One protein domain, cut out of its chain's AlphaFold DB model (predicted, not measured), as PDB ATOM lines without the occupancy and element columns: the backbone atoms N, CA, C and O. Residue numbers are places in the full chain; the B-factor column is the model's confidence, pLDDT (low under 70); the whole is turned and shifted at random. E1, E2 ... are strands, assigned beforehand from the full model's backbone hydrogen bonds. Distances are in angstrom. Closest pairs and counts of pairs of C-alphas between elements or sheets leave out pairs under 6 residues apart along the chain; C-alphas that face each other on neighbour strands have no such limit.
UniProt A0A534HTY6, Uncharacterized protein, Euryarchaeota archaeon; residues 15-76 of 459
ATOM      1  N   LEU A  15     146.791   3.612  63.022       93.56
ATOM      2  CA  LEU A  15     145.887   3.293  61.916       93.56
ATOM      3  C   LEU A  15     144.914   2.185  62.344       93.56
ATOM      4  O   LEU A  15     145.320   1.038  62.515       93.56
ATOM      5  N   LEU A  16     143.623   2.501  62.485       93.94
ATOM      6  CA  LEU A  16     142.600   1.474  62.698       93.94
ATOM      7  C   LEU A  16     142.259   0.839  61.348       93.94
ATOM      8  O   LEU A  16     141.476   1.397  60.575       93.94
ATOM      9  N   ALA A  17     142.833  -0.336  61.081       91.19
ATOM     10  CA  ALA A  17     142.662  -1.071  59.825       91.19
ATOM     11  C   ALA A  17     141.183  -1.282  59.441       91.19
ATOM     12  O   ALA A  17     140.828  -1.090  58.283       91.19
ATOM     13  N   GLN A  18     140.313  -1.560  60.422       93.88
ATOM     14  CA  GLN A  18     138.858  -1.721  60.250       93.88
ATOM     15  C   GLN A  18     138.168  -0.525  59.565       93.88
ATOM     16  O   GLN A  18     137.136  -0.699  58.922       93.88
ATOM     17  N   TYR A  19     138.721   0.683  59.704       92.31
ATOM     18  CA  TYR A  19     138.139   1.919  59.173       92.31
ATOM     19  C   TYR A  19     139.048   2.643  58.173       92.31
ATOM     20  O   TYR A  19     138.659   3.697  57.676       92.31
ATOM     21  N   GLN A  20     140.265   2.131  57.941       91.31
ATOM     22  CA  GLN A  20     141.358   2.812  57.229       91.31
ATOM     23  C   GLN A  20     141.564   4.272  57.688       91.31
ATOM     24  O   GLN A  20     141.852   5.163  56.894       91.31
ATOM     25  N   ARG A  21     141.401   4.535  58.994       92.88
ATOM     26  CA  ARG A  21     141.508   5.881  59.582       92.88
ATOM     27  C   ARG A  21     142.545   5.934  60.692       92.88
ATOM     28  O   ARG A  21     142.557   5.104  61.600       92.88
ATOM     29  N   HIS A  22     143.371   6.971  60.641       93.25
ATOM     30  CA  HIS A  22     144.312   7.326  61.692       93.25
ATOM     31  C   HIS A  22     143.578   7.918  62.910       93.25
ATOM     32  O   HIS A  22     142.733   8.802  62.755       93.25
ATOM     33  N   TYR A  23     143.905   7.471  64.124       95.06
ATOM     34  CA  TYR A  23     143.316   7.931  65.387       95.06
ATOM     35  C   TYR A  23     144.386   8.326  66.404       95.06
ATOM     36  O   TYR A  23     145.411   7.665  66.557       95.06
ATOM     37  N   CYS A  24     144.126   9.416  67.121       96.00
ATOM     38  CA  CYS A  24     144.979   9.948  68.170       96.00
ATOM     39  C   CYS A  24     144.384   9.618  69.541       96.00
ATOM     40  O   CYS A  24     143.490  10.333  70.007       96.00
ATOM     41  N   TYR A  25     144.936   8.618  70.233       96.06
ATOM     42  CA  TYR A  25     144.513   8.268  71.595       96.06
ATOM     43  C   TYR A  25     144.629   9.455  72.568       96.06
ATOM     44  O   TYR A  25     143.692   9.722  73.311       96.06
ATOM     45  N   ALA A  26     145.697  10.261  72.479       95.56
ATOM     46  CA  ALA A  26     145.885  11.439  73.336       95.56
ATOM     47  C   ALA A  26     144.878  12.591  73.100       95.56
ATOM     48  O   ALA A  26     144.672  13.418  73.984       95.56
ATOM     49  N   CYS A  27     144.240  12.670  71.922       96.00
ATOM     50  CA  CYS A  27     143.206  13.674  71.619       96.00
ATOM     51  C   CYS A  27     141.778  13.108  71.647       96.00
ATOM     52  O   CYS A  27     140.831  13.886  71.503       96.00
ATOM     53  N   GLY A  28     141.614  11.784  71.742       96.38
ATOM     54  CA  GLY A  28     140.332  11.097  71.583       96.38
ATOM     55  C   GLY A  28     139.692  11.268  70.195       96.38
ATOM     56  O   GLY A  28     138.466  11.253  70.086       96.38
ATOM     57  N   LYS A  29     140.483  11.513  69.137       95.62
ATOM     58  CA  LYS A  29     139.983  11.962  67.821       95.62
ATOM     59  C   LYS A  29     140.687  11.300  66.642       95.62
ATOM     60  O   LYS A  29     141.901  11.112  66.665       95.62
ATOM     61  N   TYR A  30     139.920  11.058  65.582       95.56
ATOM     62  CA  TYR A  30     140.449  10.721  64.262       95.56
ATOM     63  C   TYR A  30     141.226  11.896  63.654       95.56
ATOM     64  O   TYR A  30     140.912  13.064  63.908       95.56
ATOM     65  N   ALA A  31     142.228  11.579  62.839       92.94
ATOM     66  CA  ALA A  31     142.840  12.535  61.931       92.94
ATOM     67  C   ALA A  31     141.853  12.913  60.803       92.94
ATOM     68  O   ALA A  31     140.881  12.189  60.564       92.94
ATOM     69  N   PRO A  32     142.087  14.032  60.099       89.69
ATOM     70  CA  PRO A  32     141.353  14.361  58.882       89.69
ATOM     71  C   PRO A  32     141.508  13.285  57.798       89.69
ATOM     72  O   PRO A  32     142.509  12.573  57.751       89.69
ATOM     73  N   GLU A  33     140.537  13.207  56.894       87.62
ATOM     74  CA  GLU A  33     140.643  12.395  55.675       87.62
ATOM     75  C   GLU A  33     141.756  12.957  54.768       87.62
ATOM     76  O   GLU A  33     141.993  14.168  54.749       87.62
ATOM     77  N   GLY A  34     142.492  12.089  54.064       84.06
ATOM     78  CA  GLY A  34     143.664  12.500  53.282       84.06
ATOM     79  C   GLY A  34     144.943  12.724  54.106       84.06
ATOM     80  O   GLY A  34     145.938  13.211  53.562       84.06
ATOM     81  N   PHE A  35     144.945  12.459  55.420       85.88
ATOM     82  CA  PHE A  35     146.084  12.750  56.300       85.88
ATOM     83  C   PHE A  35     147.122  11.616  56.309       85.88
ATOM     84  O   PHE A  35     147.050  10.687  57.115       85.88
ATOM     85  N   GLY A  36     148.126  11.752  55.437       79.19
ATOM     86  CA  GLY A  36     149.266  10.836  55.297       79.19
ATOM     87  C   GLY A  36     149.220   9.947  54.050       79.19
ATOM     88  O   GLY A  36     150.254   9.419  53.649       79.19
ATOM     89  N   ASP A  37     148.064   9.851  53.395       80.31
ATOM     90  CA  ASP A  37     147.755   8.845  52.363       80.31
ATOM     91  C   ASP A  37     148.573   8.991  51.058       80.31
ATOM     92  O   ASP A  37     148.703   8.040  50.291       80.31
ATOM     93  N   ARG A  38     149.171  10.169  50.813       81.81
ATOM     94  CA  ARG A  38     150.159  10.428  49.738       81.81
ATOM     95  C   ARG A  38     151.560  10.774  50.287       81.81
ATOM     96  O   ARG A  38     152.321  11.516  49.668       81.81
ATOM     97  N   GLY A  39     151.898  10.245  51.463       80.69
ATOM     98  CA  GLY A  39     153.168  10.473  52.157       80.69
ATOM     99  C   GLY A  39     153.194  11.742  53.019       80.69
ATOM    100  O   GLY A  39     152.422  12.684  52.835       80.69
ATOM    101  N   ALA A  40     154.113  11.779  53.988       80.75
ATOM    102  CA  ALA A  40     154.226  12.847  54.985       80.75
ATOM    103  C   ALA A  40     154.929  14.116  54.446       80.75
ATOM    104  O   ALA A  40     156.011  14.495  54.913       80.75
ATOM    105  N   LYS A  41     154.310  14.790  53.465       89.88
ATOM    106  CA  LYS A  41     154.751  16.117  52.998       89.88
ATOM    107  C   LYS A  41     154.520  17.164  54.089       89.88
ATOM    108  O   LYS A  41     153.477  17.169  54.750       89.88
ATOM    109  N   ARG A  42     155.491  18.058  54.287       90.56
ATOM    110  CA  ARG A  42     155.463  19.073  55.350       90.56
ATOM    111  C   ARG A  42     155.159  20.458  54.795       90.56
ATOM    112  O   ARG A  42     155.684  20.862  53.760       90.56
ATOM    113  N   CYS A  43     154.331  21.198  55.528       91.31
ATOM    114  CA  CYS A  43     154.051  22.604  55.271       91.31
ATOM    115  C   CYS A  43     155.339  23.433  55.440       91.31
ATOM    116  O   CYS A  43     155.932  23.369  56.523       91.31
ATOM    117  N   PRO A  44     155.754  24.243  54.445       93.56
ATOM    118  CA  PRO A  44     156.979  25.040  54.541       93.56
ATOM    119  C   PRO A  44     156.922  26.068  55.683       93.56
ATOM    120  O   PRO A  44     157.937  26.354  56.306       93.56
ATOM    121  N   THR A  45     155.729  26.576  56.009       92.94
ATOM    122  CA  THR A  45     155.527  27.648  56.998       92.94
ATOM    123  C   THR A  45     155.544  27.165  58.453       92.94
ATOM    124  O   THR A  45     155.859  27.943  59.347       92.94
ATOM    125  N   CYS A  46     155.171  25.908  58.731       91.81
ATOM    126  CA  CYS A  46     154.985  25.428  60.113       91.81
ATOM    127  C   CYS A  46     155.460  23.990  60.389       91.81
ATOM    128  O   CYS A  46     155.087  23.433  61.426       91.81
ATOM    129  N   THR A  47     156.163  23.370  59.428       89.94
ATOM    130  CA  THR A  47     156.728  21.995  59.407       89.94
ATOM    131  C   THR A  47     155.779  20.826  59.730       89.94
ATOM    132  O   THR A  47     156.185  19.658  59.703       89.94
ATOM    133  N   GLY A  48     154.503  21.122  59.986       88.44
ATOM    134  CA  GLY A  48     153.430  20.158  60.214       88.44
ATOM    135  C   GLY A  48     153.022  19.432  58.934       88.44
ATOM    136  O   GLY A  48     153.172  19.963  57.833       88.44
ATOM    137  N   ILE A  49     152.506  18.215  59.093       89.75
ATOM    138  CA  ILE A  49     152.083  17.363  57.977       89.75
ATOM    139  C   ILE A  49     150.848  17.954  57.289       89.75
ATOM    140  O   ILE A  49     149.948  18.499  57.935       89.75
ATOM    141  N   LEU A  50     150.843  17.855  55.965       91.62
ATOM    142  CA  LEU A  50     149.761  18.275  55.086       91.62
ATOM    143  C   LEU A  50     148.780  17.120  54.853       91.62
ATOM    144  O   LEU A  50     149.200  15.981  54.661       91.62
ATOM    145  N   SER A  51     147.482  17.416  54.809       90.62
ATOM    146  CA  SER A  51     146.481  16.486  54.274       90.62
ATOM    147  C   SER A  51     146.321  16.704  52.775       90.62
ATOM    148  O   SER A  51     146.352  17.840  52.307       90.62
ATOM    149  N   TYR A  52     146.109  15.641  52.012       92.25
ATOM    150  CA  TYR A  52     145.776  15.737  50.598       92.25
ATOM    151  C   TYR A  52     144.248  15.789  50.414       92.25
ATOM    152  O   TYR A  52     143.546  14.852  50.786       92.25
ATOM    153  N   VAL A  53     143.718  16.884  49.858       91.81
ATOM    154  CA  VAL A  53     142.270  17.080  49.678       91.81
ATOM    155  C   VAL A  53     141.872  16.692  48.255       91.81
ATOM    156  O   VAL A  53     142.051  17.467  47.313       91.81
ATOM    157  N   VAL A  54     141.305  15.489  48.112       89.31
ATOM    158  CA  VAL A  54     140.978  14.856  46.818       89.31
ATOM    159  C   VAL A  54     140.140  15.757  45.903       89.31
ATOM    160  O   VAL A  54     140.410  15.826  44.711       89.31
ATOM    161  N   GLN A  55     139.172  16.492  46.463       91.69
ATOM    162  CA  GLN A  55     138.262  17.380  45.719       91.69
ATOM    163  C   GLN A  55     138.956  18.526  44.962       91.69
ATOM    164  O   GLN A  55     138.336  19.131  44.092       91.69
ATOM    165  N   TYR A  56     140.215  18.837  45.293       91.38
ATOM    166  CA  TYR A  56     140.964  19.953  44.710       91.38
ATOM    167  C   TYR A  56     142.358  19.551  44.187       91.38
ATOM    168  O   TYR A  56     143.118  20.444  43.835       91.38
ATOM    169  N   ASP A  57     142.713  18.255  44.204       91.69
ATOM    170  CA  ASP A  57     144.067  17.694  43.959       91.69
ATOM    171  C   ASP A  57     145.208  18.450  44.676       91.69
ATOM    172  O   ASP A  57     146.324  18.594  44.180       91.69
ATOM    173  N   ARG A  58     144.928  18.983  45.875       93.56
ATOM    174  CA  ARG A  58     145.823  19.924  46.568       93.56
ATOM    175  C   ARG A  58     146.030  19.583  48.033       93.56
ATOM    176  O   ARG A  58     145.127  19.151  48.747       93.56
ATOM    177  N   TYR A  59     147.254  19.824  48.491       92.88
ATOM    178  CA  TYR A  59     147.653  19.654  49.882       92.88
ATOM    179  C   TYR A  59     147.200  20.847  50.727       92.88
ATOM    180  O   TYR A  59     147.436  21.993  50.357       92.88
ATOM    181  N   TYR A  60     146.601  20.586  51.886       92.69
ATOM    182  CA  TYR A  60     146.113  21.593  52.822       92.69
ATOM    183  C   TYR A  60     146.840  21.501  54.167       92.69
ATOM    184  O   TYR A  60     147.098  20.415  54.689       92.69
ATOM    185  N   CYS A  61     147.154  22.652  54.761       92.25
ATOM    186  CA  CYS A  61     147.710  22.724  56.105       92.25
ATOM    187  C   CYS A  61     146.640  23.157  57.110       92.25
ATOM    188  O   CYS A  61     146.389  24.351  57.270       92.25
ATOM    189  N   TYR A  62     146.082  22.215  57.877       88.81
ATOM    190  CA  TYR A  62     145.148  22.541  58.966       88.81
ATOM    191  C   TYR A  62     145.752  23.442  60.056       88.81
ATOM    192  O   TYR A  62     145.019  24.188  60.696       88.81
ATOM    193  N   ARG A  63     147.079  23.417  60.258       88.25
ATOM    194  CA  ARG A  63     147.761  24.247  61.269       88.25
ATOM    195  C   ARG A  63     147.935  25.709  60.833       88.25
ATOM    196  O   ARG A  63     147.911  26.590  61.685       88.25
ATOM    197  N   CYS A  64     148.075  25.966  59.530       93.06
ATOM    198  CA  CYS A  64     148.105  27.318  58.950       93.06
ATOM    199  C   CYS A  64     146.749  27.767  58.376       93.06
ATOM    200  O   CYS A  64     146.618  28.917  57.972       93.06
ATOM    201  N   ASN A  65     145.764  26.864  58.313       93.56
ATOM    202  CA  ASN A  65     144.476  27.040  57.638       93.56
ATOM    203  C   ASN A  65     144.622  27.547  56.181       93.56
ATOM    204  O   ASN A  65     143.916  28.459  55.749       93.56
ATOM    205  N   ALA A  66     145.586  26.984  55.444       95.06
ATOM    206  CA  ALA A  66     145.984  27.457  54.118       95.06
ATOM    207  C   ALA A  66     146.472  26.321  53.204       95.06
ATOM    208  O   ALA A  66     147.038  25.329  53.670       95.06
ATOM    209  N   TYR A  67     146.304  26.516  51.895       94.12
ATOM    210  CA  TYR A  67     146.987  25.745  50.856       94.12
ATOM    211  C   TYR A  67     148.372  26.379  50.608       94.12
ATOM    212  O   TYR A  67     148.411  27.546  50.210       94.12
ATOM    213  N   PRO A  68     149.503  25.689  50.855       92.75
ATOM    214  CA  PRO A  68     150.808  26.149  50.375       92.75
ATOM    215  C   PRO A  68     150.838  26.210  48.834       92.75
ATOM    216  O   PRO A  68     150.084  25.480  48.184       92.75
ATOM    217  N   PRO A  69     151.702  27.051  48.235       90.00
ATOM    218  CA  PRO A  69     151.879  27.073  46.787       90.00
ATOM    219  C   PRO A  69     152.445  25.739  46.283       90.00
ATOM    220  O   PRO A  69     153.241  25.086  46.962       90.00
ATOM    221  N   GLU A  70     152.028  25.329  45.085       84.50
ATOM    222  CA  GLU A  70     152.484  24.081  44.471       84.50
ATOM    223  C   GLU A  70     154.005  24.067  44.254       84.50
ATOM    224  O   GLU A  70     154.638  25.097  44.027       84.50
ATOM    225  N   GLY A  71     154.608  22.885  44.397       81.44
ATOM    226  CA  GLY A  71     156.063  22.698  44.388       81.44
ATOM    227  C   GLY A  71     156.778  23.076  45.694       81.44
ATOM    228  O   GLY A  71     157.823  22.504  45.983       81.44
ATOM    229  N   ALA A  72     156.218  23.948  46.542       79.88
ATOM    230  CA  ALA A  72     156.861  24.420  47.778       79.88
ATOM    231  C   ALA A  72     156.733  23.440  48.968       79.88
ATOM    232  O   ALA A  72     156.431  23.835  50.098       79.88
ATOM    233  N   PHE A  73     156.944  22.147  48.724       76.56
ATOM    234  CA  PHE A  73     156.817  21.088  49.723       76.56
ATOM    235  C   PHE A  73     158.188  20.619  50.204       76.56
ATOM    236  O   PHE A  73     159.012  20.191  49.401       76.56
ATOM    237  N   MET A  74     158.406  20.599  51.523       70.62
ATOM    238  CA  MET A  74     159.472  19.760  52.072       70.62
ATOM    239  C   MET A  74     158.963  18.321  52.110       70.62
ATOM    240  O   MET A  74     158.085  17.974  52.909       70.62
ATOM    241  N   GLU A  75     159.501  17.486  51.231       70.19
ATOM    242  CA  GLU A  75     159.310  16.043  51.311       70.19
ATOM    243  C   GLU A  75     160.142  15.509  52.479       70.19
ATOM    244  O   GLU A  75     161.335  15.793  52.596       70.19
ATOM    245  N   SER A  76     159.507  14.773  53.396       62.19
ATOM    246  CA  SER A  76     160.259  14.058  54.429       62.19
ATOM    247  C   SER A  76     161.068  12.948  53.742       62.19
ATOM    248  O   SER A  76     160.484  12.253  52.909       62.19
TER     249      SER A  76
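Overview. This is residues 15 to 76 of the 459 residues of an uncharacterized protein of Euryarchaeota archaeon (UniProt A0A534HTY6). With little regular structure, this domain makes two small lobes: strand E1 with the short stretches folded back beside it, and the hairpin of E2 and E3 with loops around it. The loop through residues 31 to 36 joins them. The 62 printed residues hold three named strands, E1, E2, E3 in chain order, and no named helix; the class is all strand, with 10 residues in named elements. The whole is compact, radius of gyration of the C-alphas 12.0 A, spanning 34 by 23 by 21 A.

Arrangement. Look first at E1, residues 21 to 24: residues 15 to 16 pair antiparallel with 21 to 22, and 29 to 30 with 23 to 24. E1 is apart from E2, residues 51 to 53, and from E3, residues 58 to 60. E2 and E3 form an antiparallel hairpin at 135 degrees; find N 60 and O 51 within hydrogen-bond range at 2.8 A.

Along the chain. Find C-alpha 21 at (141.508, 5.881, 59.582); E1 runs 10.1 A. E2 runs 6.3 A; E3 runs 6.5 A to C-alpha 60 at (146.113, 21.593, 52.822).

Size, cuts and confidence. The C-alphas farthest apart, Gln 18 and Pro 69, are 34.3 A apart. The printed part has no cut; the link from E1 to E2 is long. Residue 76 has pLDDT under 70.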